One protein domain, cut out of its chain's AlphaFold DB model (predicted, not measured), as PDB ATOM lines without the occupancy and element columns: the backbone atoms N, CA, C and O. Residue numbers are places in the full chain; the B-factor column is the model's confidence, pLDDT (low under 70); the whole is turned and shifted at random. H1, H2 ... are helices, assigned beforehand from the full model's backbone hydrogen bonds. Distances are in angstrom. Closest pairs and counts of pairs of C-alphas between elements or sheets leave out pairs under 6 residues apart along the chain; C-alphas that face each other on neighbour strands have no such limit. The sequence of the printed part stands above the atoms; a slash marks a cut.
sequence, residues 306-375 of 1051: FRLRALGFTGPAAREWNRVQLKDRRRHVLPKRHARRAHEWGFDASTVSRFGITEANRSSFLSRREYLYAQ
ATOM      1  N   PHE A 306      65.277 125.222  86.355       73.06
ATOM      2  CA  PHE A 306      64.508 125.591  87.546       73.06
ATOM      3  C   PHE A 306      63.053 125.953  87.208       73.06
ATOM      4  O   PHE A 306      62.151 125.462  87.876       73.06
ATOM      5  N   ARG A 307      62.806 126.718  86.135       75.25
ATOM      6  CA  ARG A 307      61.464 127.019  85.603       75.25
ATOM      7  C   ARG A 307      60.734 125.729  85.213       75.25
ATOM      8  O   ARG A 307      59.620 125.510  85.668       75.25
ATOM      9  N   LEU A 308      61.392 124.826  84.480       81.50
ATOM     10  CA  LEU A 308      60.858 123.492  84.169       81.50
ATOM     11  C   LEU A 308      60.575 122.680  85.450       81.50
ATOM     12  O   LEU A 308      59.515 122.075  85.571       81.50
ATOM     13  N   ARG A 309      61.459 122.707  86.455       79.50
ATOM     14  CA  ARG A 309      61.190 122.061  87.755       79.50
ATOM     15  C   ARG A 309      59.992 122.662  88.498       79.50
ATOM     16  O   ARG A 309      59.237 121.909  89.102       79.50
ATOM     17  N   ALA A 310      59.787 123.978  88.444       73.94
ATOM     18  CA  ALA A 310      58.614 124.632  89.032       73.94
ATOM     19  C   ALA A 310      57.305 124.213  88.327       73.94
ATOM     20  O   ALA A 310      56.289 123.983  88.991       73.94
ATOM     21  N   LEU A 311      57.362 124.019  87.001       75.62
ATOM     22  CA  LEU A 311      56.278 123.448  86.188       75.62
ATOM     23  C   LEU A 311      56.004 121.957  86.484       75.62
ATOM     24  O   LEU A 311      54.910 121.482  86.210       75.62
ATOM     25  N   GLY A 312      56.960 121.220  87.066       78.06
ATOM     26  CA  GLY A 312      56.788 119.821  87.494       78.06
ATOM     27  C   GLY A 312      57.786 118.812  86.911       78.06
ATOM     28  O   GLY A 312      57.751 117.644  87.301       78.06
ATOM     29  N   PHE A 313      58.704 119.229  86.030       85.56
ATOM     30  CA  PHE A 313      59.744 118.341  85.493       85.56
ATOM     31  C   PHE A 313      60.711 117.862  86.585       85.56
ATOM     32  O   PHE A 313      61.098 118.618  87.481       85.56
ATOM     33  N   THR A 314      61.217 116.634  86.456       85.88
ATOM     34  CA  THR A 314      62.324 116.164  87.303       85.88
ATOM     35  C   THR A 314      63.639 116.866  86.942       85.88
ATOM     36  O   THR A 314      63.840 117.359  85.829       85.88
ATOM     37  N   GLY A 315      64.589 116.902  87.883       82.12
ATOM     38  CA  GLY A 315      65.918 117.482  87.647       82.12
ATOM     39  C   GLY A 315      66.709 116.846  86.485       82.12
ATOM     40  O   GLY A 315      67.404 117.576  85.775       82.12
ATOM     41  N   PRO A 316      66.664 115.515  86.268       87.31
ATOM     42  CA  PRO A 316      67.175 114.879  85.053       87.31
ATOM     43  C   PRO A 316      66.406 115.293  83.792       87.31
ATOM     44  O   PRO A 316      67.031 115.818  82.873       87.31
ATOM     45  N   ALA A 317      65.075 115.163  83.777       89.38
ATOM     46  CA  ALA A 317      64.253 115.436  82.597       89.38
ATOM     47  C   ALA A 317      64.379 116.885  82.097       89.38
ATOM     48  O   ALA A 317      64.596 117.125  80.910       89.38
ATOM     49  N   ALA A 318      64.369 117.859  83.011       86.12
ATOM     50  CA  ALA A 318      64.583 119.266  82.678       86.12
ATOM     51  C   ALA A 318      65.966 119.525  82.046       86.12
ATOM     52  O   ALA A 318      66.101 120.385  81.177       86.12
ATOM     53  N   ARG A 319      67.016 118.803  82.460       86.69
ATOM     54  CA  ARG A 319      68.351 118.908  81.839       86.69
ATOM     55  C   ARG A 319      68.396 118.229  80.474       86.69
ATOM     56  O   ARG A 319      69.043 118.752  79.572       86.69
ATOM     57  N   GLU A 320      67.708 117.102  80.324       89.69
ATOM     58  CA  GLU A 320      67.618 116.349  79.073       89.69
ATOM     59  C   GLU A 320      66.892 117.147  77.984       89.69
ATOM     60  O   GLU A 320      67.450 117.315  76.902       89.69
ATOM     61  N   TRP A 321      65.732 117.739  78.292       89.88
ATOM     62  CA  TRP A 321      64.984 118.586  77.356       89.88
ATOM     63  C   TRP A 321      65.809 119.789  76.877       89.88
ATOM     64  O   TRP A 321      65.932 120.040  75.680       89.88
ATOM     65  N   ASN A 322      66.482 120.491  77.797       85.94
ATOM     66  CA  ASN A 322      67.369 121.584  77.400       85.94
ATOM     67  C   ASN A 322      68.572 121.082  76.556       85.94
ATOM     68  O   ASN A 322      69.032 121.800  75.668       85.94
ATOM     69  N   ARG A 323      69.091 119.861  76.796       86.50
ATOM     70  CA  ARG A 323      70.171 119.255  75.984       86.50
ATOM     71  C   ARG A 323      69.713 118.982  74.549       86.50
ATOM     72  O   ARG A 323      70.488 119.255  73.637       86.50
ATOM     73  N   VAL A 324      68.487 118.487  74.364       85.50
ATOM     74  CA  VAL A 324      67.864 118.275  73.045       85.50
ATOM     75  C   VAL A 324      67.836 119.586  72.257       85.50
ATOM     76  O   VAL A 324      68.468 119.671  71.209       85.50
ATOM     77  N   GLN A 325      67.267 120.656  72.823       83.56
ATOM     78  CA  GLN A 325      67.198 121.955  72.136       83.56
ATOM     79  C   GLN A 325      68.568 122.494  71.686       83.56
ATOM     80  O   GLN A 325      68.670 123.158  70.657       83.56
ATOM     81  N   LEU A 326      69.635 122.244  72.456       80.25
ATOM     82  CA  LEU A 326      70.997 122.647  72.087       80.25
ATOM     83  C   LEU A 326      71.619 121.745  71.016       80.25
ATOM     84  O   LEU A 326      72.417 122.246  70.225       80.25
ATOM     85  N   LYS A 327      71.297 120.447  70.999       82.25
ATOM     86  CA  LYS A 327      71.752 119.510  69.963       82.25
ATOM     87  C   LYS A 327      71.223 119.959  68.599       82.25
ATOM     88  O   LYS A 327      72.014 120.138  67.677       82.25
ATOM     89  N   ASP A 328      69.929 120.245  68.511       82.06
ATOM     90  CA  ASP A 328      69.269 120.623  67.256       82.06
ATOM     91  C   ASP A 328      69.796 121.966  66.728       82.06
ATOM     92  O   ASP A 328      70.195 122.074  65.572       82.06
ATOM     93  N   ARG A 329      69.949 122.961  67.619       74.88
ATOM     94  CA  ARG A 329      70.572 124.270  67.320       74.88
ATOM     95  C   ARG A 329      72.038 124.197  66.866       74.88
ATOM     96  O   ARG A 329      72.586 125.224  66.480       74.88
ATOM     97  N   ARG A 330      72.699 123.041  66.998       76.00
ATOM     98  CA  ARG A 330      74.073 122.801  66.526       76.00
ATOM     99  C   ARG A 330      74.109 121.986  65.240       76.00
ATOM    100  O   ARG A 330      74.945 122.271  64.395       76.00
ATOM    101  N   ARG A 331      73.242 120.974  65.118       69.94
ATOM    102  CA  ARG A 331      73.227 120.052  63.973       69.94
ATOM    103  C   ARG A 331      72.621 120.639  62.699       69.94
ATOM    104  O   ARG A 331      72.912 120.111  61.644       69.94
ATOM    105  N   HIS A 332      71.787 121.679  62.795       68.56
ATOM    106  CA  HIS A 332      71.134 122.307  61.633       68.56
ATOM    107  C   HIS A 332      70.277 121.348  60.770       68.56
ATOM    108  O   HIS A 332      69.993 121.665  59.626       68.56
ATOM    109  N   VAL A 333      69.790 120.235  61.351       68.00
ATOM    110  CA  VAL A 333      68.929 119.214  60.695       68.00
ATOM    111  C   VAL A 333      67.706 119.818  59.996       68.00
ATOM    112  O   VAL A 333      67.238 119.297  58.998       68.00
ATOM    113  N   LEU A 334      67.183 120.924  60.529       68.50
ATOM    114  CA  LEU A 334      66.130 121.717  59.906       68.50
ATOM    115  C   LEU A 334      66.507 123.206  59.953       68.50
ATOM    116  O   LEU A 334      67.196 123.632  60.894       68.50
ATOM    117  N   PRO A 335      65.986 124.035  59.024       80.19
ATOM    118  CA  PRO A 335      66.087 125.488  59.105       80.19
ATOM    119  C   PRO A 335      65.648 126.019  60.476       80.19
ATOM    120  O   PRO A 335      64.712 125.508  61.095       80.19
ATOM    121  N   LYS A 336      66.296 127.088  60.959       78.94
ATOM    122  CA  LYS A 336      66.130 127.591  62.344       78.94
ATOM    123  C   LYS A 336      64.669 127.870  62.738       78.94
ATOM    124  O   LYS A 336      64.325 127.677  63.904       78.94
ATOM    125  N   ARG A 337      63.818 128.296  61.790       80.50
ATOM    126  CA  ARG A 337      62.367 128.491  61.997       80.50
ATOM    127  C   ARG A 337      61.650 127.156  62.260       80.50
ATOM    128  O   ARG A 337      60.979 127.026  63.279       80.50
ATOM    129  N   HIS A 338      61.873 126.142  61.425       80.44
ATOM    130  CA  HIS A 338      61.294 124.802  61.581       80.44
ATOM    131  C   HIS A 338      61.773 124.090  62.854       80.44
ATOM    132  O   HIS A 338      60.957 123.555  63.602       80.44
ATOM    133  N   ALA A 339      63.067 124.173  63.181       83.31
ATOM    134  CA  ALA A 339      63.594 123.632  64.436       83.31
ATOM    135  C   ALA A 339      62.992 124.323  65.680       83.31
ATOM    136  O   ALA A 339      62.767 123.674  66.701       83.31
ATOM    137  N   ARG A 340      62.696 125.631  65.604       84.69
ATOM    138  CA  ARG A 340      61.977 126.355  66.665       84.69
ATOM    139  C   ARG A 340      60.530 125.862  66.796       84.69
ATOM    140  O   ARG A 340      60.127 125.565  67.918       84.69
ATOM    141  N   ARG A 341      59.802 125.715  65.681       87.81
ATOM    142  CA  ARG A 341      58.418 125.204  65.656       87.81
ATOM    143  C   ARG A 341      58.327 123.796  66.264       87.81
ATOM    144  O   ARG A 341      57.500 123.561  67.139       87.81
ATOM    145  N   ALA A 342      59.268 122.909  65.928       89.38
ATOM    146  CA  ALA A 342      59.400 121.592  66.562       89.38
ATOM    147  C   ALA A 342      59.555 121.682  68.097       89.38
ATOM    148  O   ALA A 342      58.882 120.960  68.834       89.38
ATOM    149  N   HIS A 343      60.390 122.601  68.605       90.06
ATOM    150  CA  HIS A 343      60.580 122.804  70.054       90.06
ATOM    151  C   HIS A 343      59.351 123.407  70.750       90.06
ATOM    152  O   HIS A 343      59.131 123.129  71.934       90.06
ATOM    153  N   GLU A 344      58.563 124.219  70.044       88.19
ATOM    154  CA  GLU A 344      57.296 124.788  70.523       88.19
ATOM    155  C   GLU A 344      56.229 123.690  70.658       88.19
ATOM    156  O   GLU A 344      55.659 123.543  71.745       88.19
ATOM    157  N   TRP A 345      56.096 122.825  69.643       91.50
ATOM    158  CA  TRP A 345      55.305 121.586  69.684       91.50
ATOM    159  C   TRP A 345      55.846 120.529  70.675       91.50
ATOM    160  O   TRP A 345      55.141 119.588  71.017       91.50
ATOM    161  N   GLY A 346      57.077 120.680  71.179       90.69
ATOM    162  CA  GLY A 346      57.672 119.807  72.202       90.69
ATOM    163  C   GLY A 346      58.477 118.613  71.675       90.69
ATOM    164  O   GLY A 346      58.937 117.787  72.469       90.69
ATOM    165  N   PHE A 347      58.691 118.523  70.367       91.69
ATOM    166  CA  PHE A 347      59.494 117.489  69.717       91.69
ATOM    167  C   PHE A 347      60.960 117.924  69.577       91.69
ATOM    168  O   PHE A 347      61.300 119.101  69.724       91.69
ATOM    169  N   ASP A 348      61.850 116.973  69.300       88.75
ATOM    170  CA  ASP A 348      63.152 117.286  68.707       88.75
ATOM    171  C   ASP A 348      63.025 117.425  67.183       88.75
ATOM    172  O   ASP A 348      62.166 116.799  66.559       88.75
ATOM    173  N   ALA A 349      63.882 118.250  66.582       87.56
ATOM    174  CA  ALA A 349      63.805 118.565  65.154       87.56
ATOM    175  C   ALA A 349      63.973 117.321  64.259       87.56
ATOM    176  O   ALA A 349      63.322 117.220  63.222       87.56
ATOM    177  N   SER A 350      64.803 116.357  64.679       85.75
ATOM    178  CA  SER A 350      65.026 115.124  63.917       85.75
ATOM    179  C   SER A 350      63.812 114.193  63.899       85.75
ATOM    180  O   SER A 350      63.579 113.539  62.892       85.75
ATOM    181  N   THR A 351      63.022 114.143  64.971       88.69
ATOM    182  CA  THR A 351      61.790 113.338  65.038       88.69
ATOM    183  C   THR A 351      60.681 113.944  64.176       88.69
ATOM    184  O   THR A 351      60.008 113.209  63.461       88.69
ATOM    185  N   VAL A 352      60.547 115.278  64.162       89.94
ATOM    186  CA  VAL A 352      59.592 115.974  63.276       89.94
ATOM    187  C   VAL A 352      59.882 115.688  61.807       89.94
ATOM    188  O   VAL A 352      58.965 115.350  61.067       89.94
ATOM    189  N   SER A 353      61.154 115.777  61.405       87.00
ATOM    190  CA  SER A 353      61.569 115.476  60.032       87.00
ATOM    191  C   SER A 353      61.358 114.004  59.666       87.00
ATOM    192  O   SER A 353      60.917 113.715  58.563       87.00
ATOM    193  N   ARG A 354      61.666 113.075  60.582       88.56
ATOM    194  CA  ARG A 354      61.660 111.633  60.295       88.56
ATOM    195  C   ARG A 354      60.263 111.033  60.157       88.56
ATOM    196  O   ARG A 354      60.080 110.143  59.342       88.56
ATOM    197  N   PHE A 355      59.307 111.490  60.963       89.31
ATOM    198  CA  PHE A 355      57.942 110.955  60.969       89.31
ATOM    199  C   PHE A 355      56.922 111.896  60.305       89.31
ATOM    200  O   PHE A 355      55.728 111.764  60.550       89.31
ATOM    201  N   GLY A 356      57.377 112.874  59.509       89.00
ATOM    202  CA  GLY A 356      56.486 113.791  58.785       89.00
ATOM    203  C   GLY A 356      55.514 114.547  59.699       89.00
ATOM    204  O   GLY A 356      54.332 114.674  59.380       89.00
ATOM    205  N   ILE A 357      55.975 115.003  60.870       90.44
ATOM    206  CA  ILE A 357      55.079 115.602  61.869       90.44
ATOM    207  C   ILE A 357      54.681 117.018  61.430       90.44
ATOM    208  O   ILE A 357      55.510 117.929  61.354       90.44
ATOM    209  N   THR A 358      53.390 117.209  61.181       92.50
ATOM    210  CA  THR A 358      52.755 118.465  60.776       92.50
ATOM    211  C   THR A 358      51.918 119.051  61.915       92.50
ATOM    212  O   THR A 358      51.718 118.435  62.961       92.50
ATOM    213  N   GLU A 359      51.400 120.265  61.721       89.31
ATOM    214  CA  GLU A 359      50.459 120.879  62.667       89.31
ATOM    215  C   GLU A 359      49.187 120.030  62.846       89.31
ATOM    216  O   GLU A 359      48.685 119.933  63.964       89.31
ATOM    217  N   ALA A 360      48.722 119.390  61.767       91.81
ATOM    218  CA  ALA A 360      47.499 118.594  61.731       91.81
ATOM    219  C   ALA A 360      47.643 117.222  62.415       91.81
ATOM    220  O   ALA A 360      46.726 116.795  63.106       91.81
ATOM    221  N   ASN A 361      48.788 116.537  62.267       92.38
ATOM    222  CA  ASN A 361      48.969 115.169  62.784       92.38
ATOM    223  C   ASN A 361      49.718 115.077  64.134       92.38
ATOM    224  O   ASN A 361      49.755 114.007  64.740       92.38
ATOM    225  N   ARG A 362      50.306 116.173  64.648       90.44
ATOM    226  CA  ARG A 362      51.132 116.155  65.882       90.44
ATOM    227  C   ARG A 362      50.420 115.639  67.134       90.44
ATOM    228  O   ARG A 362      51.095 115.215  68.070       90.44
ATOM    229  N   SER A 363      49.090 115.692  67.178       87.19
ATOM    230  CA  SER A 363      48.264 115.140  68.260       87.19
ATOM    231  C   SER A 363      48.381 113.617  68.371       87.19
ATOM    232  O   SER A 363      48.344 113.108  69.491       87.19
ATOM    233  N   SER A 364      48.617 112.910  67.263       87.75
ATOM    234  CA  SER A 364      48.778 111.449  67.218       87.75
ATOM    235  C   SER A 364      50.141 110.964  67.724       87.75
ATOM    236  O   SER A 364      50.293 109.793  68.049       87.75
ATOM    237  N   PHE A 365      51.133 111.853  67.850       91.25
ATOM    238  CA  PHE A 365      52.484 111.507  68.304       91.25
ATOM    239  C   PHE A 365      52.737 111.935  69.756       91.25
ATOM    240  O   PHE A 365      52.215 112.948  70.230       91.25
ATOM    241  N   LEU A 366      53.592 111.201  70.471       92.56
ATOM    242  CA  LEU A 366      54.096 111.609  71.783       92.56
ATOM    243  C   LEU A 366      55.289 112.565  71.640       92.56
ATOM    244  O   LEU A 366      56.353 112.177  71.147       92.56
ATOM    245  N   SER A 367      55.178 113.798  72.140       92.88
ATOM    246  CA  SER A 367      56.313 114.721  72.107       92.88
ATOM    247  C   SER A 367      57.378 114.361  73.149       92.88
ATOM    248  O   SER A 367      57.099 113.938  74.278       92.88
ATOM    249  N   ARG A 368      58.653 114.606  72.816       92.44
ATOM    250  CA  ARG A 368      59.773 114.378  73.747       92.44
ATOM    251  C   ARG A 368      59.620 115.201  75.031       92.44
ATOM    252  O   ARG A 368      60.088 114.772  76.088       92.44
ATOM    253  N   ARG A 369      58.978 116.372  74.960       91.56
ATOM    254  CA  ARG A 369      58.687 117.239  76.106       91.56
ATOM    255  C   ARG A 369      57.619 116.646  77.026       91.56
ATOM    256  O   ARG A 369      57.825 116.701  78.236       91.56
ATOM    257  N   GLU A 370      56.543 116.074  76.489       92.50
ATOM    258  CA  GLU A 370      55.509 115.371  77.272       92.50
ATOM    259  C   GLU A 370      56.074 114.115  77.927       92.50
ATOM    260  O   GLU A 370      55.962 113.971  79.144       92.50
ATOM    261  N   TYR A 371      56.794 113.276  77.169       93.56
ATOM    262  CA  TYR A 371      57.449 112.086  77.717       93.56
ATOM    263  C   TYR A 371      58.339 112.438  78.912       93.56
ATOM    264  O   TYR A 371      58.253 111.827  79.974       93.56
ATOM    265  N   LEU A 372      59.169 113.479  78.774       92.19
ATOM    266  CA  LEU A 372      60.030 113.977  79.847       92.19
ATOM    267  C   LEU A 372      59.261 114.668  80.984       92.19
ATOM    268  O   LEU A 372      59.782 114.731  82.102       92.19
ATOM    269  N   TYR A 373      58.060 115.187  80.729       91.62
ATOM    270  CA  TYR A 373      57.201 115.737  81.771       91.62
ATOM    271  C   TYR A 373      56.598 114.635  82.634       91.62
ATOM    272  O   TYR A 373      56.674 114.758  83.855       91.62
ATOM    273  N   ALA A 374      56.076 113.563  82.033       90.75
ATOM    274  CA  ALA A 374      55.448 112.445  82.741       90.75
ATOM    275  C   ALA A 374      56.397 111.815  83.783       90.75
ATOM    276  O   ALA A 374      56.027 111.660  84.943       90.75
ATOM    277  N   GLN A 375      57.671 111.599  83.419       89.50
ATOM    278  CA  GLN A 375      58.689 110.919  84.243       89.50
ATOM    279  C   GLN A 375      58.738 111.320  85.739       89.50
ATOM    280  O   GLN A 375      58.751 112.519  86.046       89.50
TER     281      GLN A 375
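AT A GLANCE: This is residues 306 to 375 of the 1051 residues of the protein "ATPgrasp_ST domain-containing protein" of Frigoribacterium sp. JB110 (UniProt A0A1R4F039). One long helix, H2, makes one side of a flat, all-helix slab, and the shorter helices H5 and H3 pack on it, each running back along a different part of its length. H1 crosses the beginning of H2, H4 packs crosswise on H3, and a long loop, residues 355 to 367, swings out on the side away from H2 before it leads into H5. The printed part has 70 residues with five named helices, H1 to H5 in that order, and no named strand. It is compact, with a radius of gyration of the C-alphas of 12.0 A and spans of 30 by 28 by 15 A.

HOW THE PARTS SIT: The hub is H2, residues 315 to 331, which touches three other helices. H5, residues 368 to 374, touches residues 317 to 321 of H2 alone, at a shallow tilt of 3 degrees and opposite ways; the closest C-alphas, of Ala 317 and Leu 372, are 5.2 A apart. H3, residues 336 to 345, touches residues 325 to 329 of H2 alone, with the closest C-alphas, of Gln 325 and His 343, 7.0 A apart. H2 and H3 form a helical hairpin, opposite ways at a shallow tilt of 24 degrees. H1, residues 306 to 311, touches residues 315 to 318 of H2 alone, at a steep tilt of 67 degrees; the closest C-alphas, of Leu 308 and Ala 318, are 5.8 A apart. H4, residues 349 to 354, touches H3 about perpendicular, at 87 degrees, with the closest C-alphas, of Ala 339 and Ala 349, 5.1 A apart. H2 and H4 are close but not clearly touching, with the C-alphas of Asp 328 and Ala 349 closest at 6.2 A. H3 and H5 are near each other. H1 is apart from H3, H4 and H5, and H4 is apart from H5. Each O i to N i+4 pair is within hydrogen-bond range in H1, H3, H4 and H5, and 12 of 13 are in H2.

IN THESE COORDINATES: H2 is 24.9 A from first to last C-alpha; C-alpha 315 is at (65.918, 117.482, 87.647), and C-alpha 331 is at (73.227, 120.052, 63.973). H3 measures 14.4 A, H5 10.2 A, H4 8.7 A and H1 8.6 A. C-alpha 306, where H1 begins, is at (64.508, 125.591, 87.546), and C-alpha 374, where H5 ends, is at (55.448, 112.445, 82.741).

THE WHOLE: The two C-alphas farthest apart, of Ala 310 and Gly 356, are 32.2 A apart. The printed part has no cut. The links H1 to H2, H2 to H3 and H3 to H4 are tight, and the link H4 to H5, 13 residues, is long. The mean pLDDT of the printed part is 85.4, with residues 331 to 334 under 70.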